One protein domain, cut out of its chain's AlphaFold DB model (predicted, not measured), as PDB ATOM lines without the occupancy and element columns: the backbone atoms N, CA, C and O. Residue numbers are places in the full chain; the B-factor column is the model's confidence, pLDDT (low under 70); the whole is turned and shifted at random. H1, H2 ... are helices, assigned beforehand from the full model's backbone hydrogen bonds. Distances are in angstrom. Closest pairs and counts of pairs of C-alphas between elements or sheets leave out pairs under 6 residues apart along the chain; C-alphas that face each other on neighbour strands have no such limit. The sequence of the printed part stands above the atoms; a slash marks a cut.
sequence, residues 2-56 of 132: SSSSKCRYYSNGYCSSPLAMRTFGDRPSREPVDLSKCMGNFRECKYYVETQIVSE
ATOM      1  N   SER A   2     -30.767   4.334   5.980       41.84
ATOM      2  CA  SER A   2     -31.393   4.476   7.313       41.84
ATOM      3  C   SER A   2     -30.441   3.883   8.345       41.84
ATOM      4  O   SER A   2     -30.558   2.733   8.757       41.84
ATOM      5  N   SER A   3     -29.422   4.672   8.688       47.88
ATOM      6  CA  SER A   3     -28.561   4.394   9.835       47.88
ATOM      7  C   SER A   3     -29.442   4.513  11.078       47.88
ATOM      8  O   SER A   3     -30.011   5.577  11.309       47.88
ATOM      9  N   SER A   4     -29.657   3.409  11.796       56.06
ATOM     10  CA  SER A   4     -30.596   3.358  12.921       56.06
ATOM     11  C   SER A   4     -30.250   4.419  13.966       56.06
ATOM     12  O   SER A   4     -29.174   4.385  14.561       56.06
ATOM     13  N   SER A   5     -31.190   5.336  14.199       73.38
ATOM     14  CA  SER A   5     -31.127   6.510  15.082       73.38
ATOM     15  C   SER A   5     -31.095   6.165  16.579       73.38
ATOM     16  O   SER A   5     -31.671   6.867  17.402       73.38
ATOM     17  N   LYS A   6     -30.462   5.055  16.967       84.19
ATOM     18  CA  LYS A   6     -30.381   4.620  18.361       84.19
ATOM     19  C   LYS A   6     -29.083   5.109  18.992       84.19
ATOM     20  O   LYS A   6     -27.989   4.839  18.501       84.19
ATOM     21  N   CYS A   7     -29.206   5.771  20.135       85.81
ATOM     22  CA  CYS A   7     -28.091   6.138  20.989       85.81
ATOM     23  C   CYS A   7     -27.319   4.883  21.407       85.81
ATOM     24  O   CYS A   7     -27.872   3.993  22.054       85.81
ATOM     25  N   ARG A   8     -26.018   4.842  21.117       88.31
ATOM     26  CA  ARG A   8     -25.144   3.723  21.510       88.31
ATOM     27  C   ARG A   8     -25.037   3.510  23.021       88.31
ATOM     28  O   ARG A   8     -24.712   2.418  23.463       88.31
ATOM     29  N   TYR A   9     -25.270   4.562  23.801       86.81
ATOM     30  CA  TYR A   9     -25.190   4.526  25.261       86.81
ATOM     31  C   TYR A   9     -26.501   4.085  25.911       86.81
ATOM     32  O   TYR A   9     -26.575   3.995  27.131       86.81
ATOM     33  N   TYR A  10     -27.552   3.869  25.120       86.06
ATOM     34  CA  TYR A  10     -28.855   3.477  25.623       86.06
ATOM     35  C   TYR A  10     -29.078   1.968  25.459       86.06
ATOM     36  O   TYR A  10     -29.066   1.438  24.343       86.06
ATOM     37  N   SER A  11     -29.348   1.283  26.573       82.75
ATOM     38  CA  SER A  11     -29.676  -0.143  26.597       82.75
ATOM     39  C   SER A  11     -30.727  -0.449  27.662       82.75
ATOM     40  O   SER A  11     -30.559  -0.075  28.818       82.75
ATOM     41  N   ASN A  12     -31.807  -1.137  27.274       80.56
ATOM     42  CA  ASN A  12     -32.838  -1.680  28.171       80.56
ATOM     43  C   ASN A  12     -33.388  -0.695  29.223       80.56
ATOM     44  O   ASN A  12     -33.570  -1.065  30.376       80.56
ATOM     45  N   GLY A  13     -33.645   0.562  28.845       80.56
ATOM     46  CA  GLY A  13     -34.151   1.582  29.773       80.56
ATOM     47  C   GLY A  13     -33.070   2.312  30.576       80.56
ATOM     48  O   GLY A  13     -33.403   3.182  31.373       80.56
ATOM     49  N   TYR A  14     -31.789   2.012  30.344       82.69
ATOM     50  CA  TYR A  14     -30.651   2.611  31.040       82.69
ATOM     51  C   TYR A  14     -29.757   3.410  30.085       82.69
ATOM     52  O   TYR A  14     -29.561   3.038  28.927       82.69
ATOM     53  N   CYS A  15     -29.189   4.505  30.594       84.62
ATOM     54  CA  CYS A  15     -28.172   5.300  29.911       84.62
ATOM     55  C   CYS A  15     -26.809   5.061  30.567       84.62
ATOM     56  O   CYS A  15     -26.604   5.430  31.721       84.62
ATOM     57  N   SER A  16     -25.871   4.482  29.823       85.94
ATOM     58  CA  SER A  16     -24.488   4.240  30.247       85.94
ATOM     59  C   SER A  16     -23.514   5.228  29.598       85.94
ATOM     60  O   SER A  16     -22.384   4.874  29.259       85.94
ATOM     61  N   SER A  17     -23.962   6.460  29.337       86.69
ATOM     62  CA  SER A  17     -23.077   7.481  28.781       86.69
ATOM     63  C   SER A  17     -21.968   7.832  29.782       86.69
ATOM     64  O   SER A  17     -22.278   8.032  30.960       86.69
ATOM     65  N   PRO A  18     -20.711   8.028  29.332       83.88
ATOM     66  CA  PRO A  18     -19.624   8.502  30.183       83.88
ATOM     67  C   PRO A  18     -19.976   9.760  30.978       83.88
ATOM     68  O   PRO A  18     -19.598   9.878  32.140       83.88
ATOM     69  N   LEU A  19     -20.724  10.697  30.384       86.25
ATOM     70  CA  LEU A  19     -21.095  11.931  31.072       86.25
ATOM     71  C   LEU A  19     -22.150  11.675  32.154       86.25
ATOM     72  O   LEU A  19     -22.021  12.199  33.254       86.25
ATOM     73  N   ALA A  20     -23.131  10.806  31.887       83.81
ATOM     74  CA  ALA A  20     -24.095  10.380  32.902       83.81
ATOM     75  C   ALA A  20     -23.393   9.670  34.071       83.81
ATOM     76  O   ALA A  20     -23.666   9.973  35.230       83.81
ATOM     77  N   MET A  21     -22.425   8.796  33.776       79.31
ATOM     78  CA  MET A  21     -21.615   8.131  34.801       79.31
ATOM     79  C   MET A  21     -20.767   9.121  35.610       79.31
ATOM     80  O   MET A  21     -20.669   8.980  36.822       79.31
ATOM     81  N   ARG A  22     -20.199  10.163  34.989       80.62
ATOM     82  CA  ARG A  22     -19.485  11.227  35.721       80.62
ATOM     83  C   ARG A  22     -20.414  12.054  36.611       80.62
ATOM     84  O   ARG A  22     -20.006  12.453  37.694       80.62
ATOM     85  N   THR A  23     -21.643  12.319  36.166       80.00
ATOM     86  CA  THR A  23     -22.614  13.121  36.926       80.00
ATOM     87  C   THR A  23     -23.193  12.361  38.119       80.00
ATOM     88  O   THR A  23     -23.342  12.943  39.190       80.00
ATOM     89  N   PHE A  24     -23.536  11.082  37.948       80.25
ATOM     90  CA  PHE A  24     -24.266  10.312  38.964       80.25
ATOM     91  C   PHE A  24     -23.410   9.267  39.694       80.25
ATOM     92  O   PHE A  24     -23.831   8.739  40.727       80.25
ATOM     93  N   GLY A  25     -22.200   8.991  39.202       74.25
ATOM     94  CA  GLY A  25     -21.329   7.945  39.729       74.25
ATOM     95  C   GLY A  25     -22.002   6.576  39.651       74.25
ATOM     96  O   GLY A  25     -22.592   6.215  38.635       74.25
ATOM     97  N   ASP A  26     -21.958   5.848  40.766       68.56
ATOM     98  CA  ASP A  26     -22.542   4.508  40.899       68.56
ATOM     99  C   ASP A  26     -24.030   4.527  41.302       68.56
ATOM    100  O   ASP A  26     -24.617   3.483  41.591       68.56
ATOM    101  N   ARG A  27     -24.658   5.710  41.384       71.75
ATOM    102  CA  ARG A  27     -26.055   5.847  41.815       71.75
ATOM    103  C   ARG A  27     -26.985   5.981  40.608       71.75
ATOM    104  O   ARG A  27     -26.679   6.744  39.692       71.75
ATOM    105  N   PRO A  28     -28.151   5.311  40.605       75.38
ATOM    106  CA  PRO A  28     -29.144   5.525  39.565       75.38
ATOM    107  C   PRO A  28     -29.630   6.979  39.596       75.38
ATOM    108  O   PRO A  28     -29.931   7.531  40.659       75.38
ATOM    109  N   SER A  29     -29.704   7.595  38.417       80.75
ATOM    110  CA  SER A  29     -30.259   8.937  38.279       80.75
ATOM    111  C   SER A  29     -31.748   8.945  38.628       80.75
ATOM    112  O   SER A  29     -32.472   7.993  38.340       80.75
ATOM    113  N   ARG A  30     -32.214  10.049  39.222       81.75
ATOM    114  CA  ARG A  30     -33.651  10.345  39.347       81.75
ATOM    115  C   ARG A  30     -34.239  10.913  38.053       81.75
ATOM    116  O   ARG A  30     -35.450  11.077  37.962       81.75
ATOM    117  N   GLU A  31     -33.395  11.243  37.078       83.44
ATOM    118  CA  GLU A  31     -33.830  11.719  35.772       83.44
ATOM    119  C   GLU A  31     -34.291  10.539  34.904       83.44
ATOM    120  O   GLU A  31     -33.520   9.593  34.705       83.44
ATOM    121  N   PRO A  32     -35.524  10.570  34.373       83.12
ATOM    122  CA  PRO A  32     -36.021   9.509  33.511       83.12
ATOM    123  C   PRO A  32     -35.260   9.483  32.181       83.12
ATOM    124  O   PRO A  32     -34.867  10.519  31.641       83.12
ATOM    125  N   VAL A  33     -35.081   8.284  31.628       84.06
ATOM    126  CA  VAL A  33     -34.469   8.122  30.307       84.06
ATOM    127  C   VAL A  33     -35.463   8.533  29.223       84.06
ATOM    128  O   VAL A  33     -36.512   7.913  29.053       84.06
ATOM    129  N   ASP A  34     -35.115   9.576  28.473       87.56
ATOM    130  CA  ASP A  34     -35.925  10.094  27.372       87.56
ATOM    131  C   ASP A  34     -35.768   9.219  26.118       87.56
ATOM    132  O   ASP A  34     -34.831   9.368  25.328       87.56
ATOM    133  N   LEU A  35     -36.710   8.289  25.935       85.06
ATOM    134  CA  LEU A  35     -36.733   7.362  24.803       85.06
ATOM    135  C   LEU A  35     -36.810   8.071  23.448       85.06
ATOM    136  O   LEU A  35     -36.252   7.557  22.478       85.06
ATOM    137  N   SER A  36     -37.453   9.242  23.375       85.19
ATOM    138  CA  SER A  36     -37.587   9.996  22.122       85.19
ATOM    139  C   SER A  36     -36.232  10.503  21.629       85.19
ATOM    140  O   SER A  36     -35.921  10.429  20.439       85.19
ATOM    141  N   LYS A  37     -35.367  10.911  22.565       87.31
ATOM    142  CA  LYS A  37     -33.977  11.268  22.279       87.31
ATOM    143  C   LYS A  37     -33.133  10.024  22.059       87.31
ATOM    144  O   LYS A  37     -32.397   9.956  21.083       87.31
ATOM    145  N   CYS A  38     -33.246   9.016  22.922       86.00
ATOM    146  CA  CYS A  38     -32.424   7.808  22.835       86.00
ATOM    147  C   CYS A  38     -32.656   6.982  21.562       86.00
ATOM    148  O   CYS A  38     -31.715   6.338  21.110       86.00
ATOM    149  N   MET A  39     -33.860   6.988  20.989       85.31
ATOM    150  CA  MET A  39     -34.197   6.271  19.747       85.31
ATOM    151  C   MET A  39     -34.350   7.195  18.527       85.31
ATOM    152  O   MET A  39     -34.733   6.731  17.454       85.31
ATOM    153  N   GLY A  40     -34.071   8.489  18.692       85.50
ATOM    154  CA  GLY A  40     -34.170   9.505  17.649       85.50
ATOM    155  C   GLY A  40     -32.966  10.442  17.674       85.50
ATOM    156  O   GLY A  40     -31.862  10.071  17.273       85.50
ATOM    157  N   ASN A  41     -33.168  11.665  18.166       86.19
ATOM    158  CA  ASN A  41     -32.169  12.741  18.134       86.19
ATOM    159  C   ASN A  41     -31.200  12.679  19.321       86.19
ATOM    160  O   ASN A  41     -31.041  13.630  20.087       86.19
ATOM    161  N   PHE A  42     -30.519  11.548  19.482       87.00
ATOM    162  CA  PHE A  42     -29.652  11.317  20.639       87.00
ATOM    163  C   PHE A  42     -28.497  12.316  20.746       87.00
ATOM    164  O   PHE A  42     -28.007  12.544  21.848       87.00
ATOM    165  N   ARG A  43     -28.089  12.933  19.630       86.62
ATOM    166  CA  ARG A  43     -27.023  13.945  19.579       86.62
ATOM    167  C   ARG A  43     -27.346  15.211  20.379       86.62
ATOM    168  O   ARG A  43     -26.430  15.871  20.846       86.62
ATOM    169  N   GLU A  44     -28.628  15.515  20.579       86.31
ATOM    170  CA  GLU A  44     -29.098  16.657  21.379       86.31
ATOM    171  C   GLU A  44     -29.244  16.318  22.872       86.31
ATOM    172  O   GLU A  44     -29.623  17.159  23.693       86.31
ATOM    173  N   CYS A  45     -29.001  15.064  23.259       87.12
ATOM    174  CA  CYS A  45     -29.032  14.686  24.660       87.12
ATOM    175  C   CYS A  45     -27.846  15.327  25.387       87.12
ATOM    176  O   CYS A  45     -26.701  15.147  24.987       87.12
ATOM    177  N   LYS A  46     -28.106  15.993  26.521       87.94
ATOM    178  CA  LYS A  46     -27.061  16.602  27.365       87.94
ATOM    179  C   LYS A  46     -26.011  15.607  27.863       87.94
ATOM    180  O   LYS A  46     -24.936  16.013  28.271       87.94
ATOM    181  N   TYR A  47     -26.340  14.314  27.859       86.69
ATOM    182  CA  TYR A  47     -25.424  13.241  28.220       86.69
ATOM    183  C   TYR A  47     -24.727  12.623  27.014       86.69
ATOM    184  O   TYR A  47     -23.871  11.773  27.207       86.69
ATOM    185  N   TYR A  48     -25.079  12.958  25.780       87.06
ATOM    186  CA  TYR A  48     -24.432  12.362  24.621       87.06
ATOM    187  C   TYR A  48     -23.053  12.983  24.387       87.06
ATOM    188  O   TYR A  48     -22.871  14.193  24.472       87.06
ATOM    189  N   VAL A  49     -22.078  12.127  24.086       83.62
ATOM    190  CA  VAL A  49     -20.711  12.526  23.753       83.62
ATOM    191  C   VAL A  49     -20.342  11.875  22.423       83.62
ATOM    192  O   VAL A  49     -20.329  10.643  22.302       83.62
ATOM    193  N   GLU A  50     -20.056  12.706  21.418       78.62
ATOM    194  CA  GLU A  50     -19.526  12.268  20.126       78.62
ATOM    195  C   GLU A  50     -18.075  11.810  20.350       78.62
ATOM    196  O   GLU A  50     -17.220  12.580  20.787       78.62
ATOM    197  N   THR A  51     -17.779  10.532  20.103       62.47
ATOM    198  CA  THR A  51     -16.399  10.015  20.176       62.47
ATOM    199  C   THR A  51     -15.600  10.539  18.992       62.47
ATOM    200  O   THR A  51     -15.442   9.847  17.992       62.47
ATOM    201  N   GLN A  52     -15.103  11.760  19.114       50.31
ATOM    202  CA  GLN A  52     -13.827  12.162  18.518       50.31
ATOM    203  C   GLN A  52     -12.791  12.523  19.598       50.31
ATOM    204  O   GLN A  52     -11.622  12.690  19.293       50.31
ATOM    205  N   ILE A  53     -13.197  12.536  20.875       45.56
ATOM    206  CA  ILE A  53     -12.338  12.770  22.051       45.56
ATOM    207  C   ILE A  53     -12.161  11.468  22.854       45.56
ATOM    208  O   ILE A  53     -12.203  11.446  24.080       45.56
ATOM    209  N   VAL A  54     -12.061  10.343  22.147       44.19
ATOM    210  CA  VAL A  54     -11.493   9.102  22.700       44.19
ATOM    211  C   VAL A  54     -10.419   8.631  21.723       44.19
ATOM    212  O   VAL A  54     -10.433   7.511  21.233       44.19
ATOM    213  N   SER A  55      -9.533   9.557  21.359       44.91
ATOM    214  CA  SER A  55      -8.140   9.200  21.124       44.91
ATOM    215  C   SER A  55      -7.519   9.138  22.520       44.91
ATOM    216  O   SER A  55      -7.716  10.083  23.278       44.91
ATOM    217  N   GLU A  56      -6.857   8.032  22.869       41.78
ATOM    218  CA  GLU A  56      -6.181   7.769  24.163       41.78
ATOM    219  C   GLU A  56      -7.023   7.241  25.337       41.78
ATOM    220  O   GLU A  56      -6.751   7.518  26.496       41.78
TER     221      GLU A  56
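AT A GLANCE: This is residues 2 to 56 of the 132 residues of an uncharacterized protein of Staphylothermus marinus (UniProt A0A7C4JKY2). What does the model look like? It has little regular structure: looping chain with two short helices, H1 then H2, set apart from each other, and a tail, residues 50 to 56, that sticks out. What are its figures? The printed part has 55 residues, 11 of them in named elements, with no named strand; the class is all helix. It is compact, with a radius of gyration of the C-alphas of 11.4 A and spans of 35 by 30 by 18 A.

IN THESE COORDINATES: Where is H1? Residues 18 to 24, 10.1 A long, from C-alpha 18 at (-19.624, 8.502, 30.183). And H2? Residues 35 to 38, 4.8 A long, ending with C-alpha 38 at (-32.424, 7.808, 22.835).

HOW THE PARTS SIT: What pairs before H1? Residues 10 to 11 pair with 14 to 15, antiparallel. Do the helices meet? H1 and H2 are apart, joined by a short link of 10 residues. What of their backbones? Every O i to N i+4 pair in H1 is within hydrogen-bond range; H2 is too short for one.

THE WHOLE: How large is it? The farthest C-alphas, Ser 2 and Arg 27, are 34.9 A apart. Is it cut or uncertain? The printed part has no cut; pLDDT is under 70 at residues 2 to 4, 26 and 51 to 56.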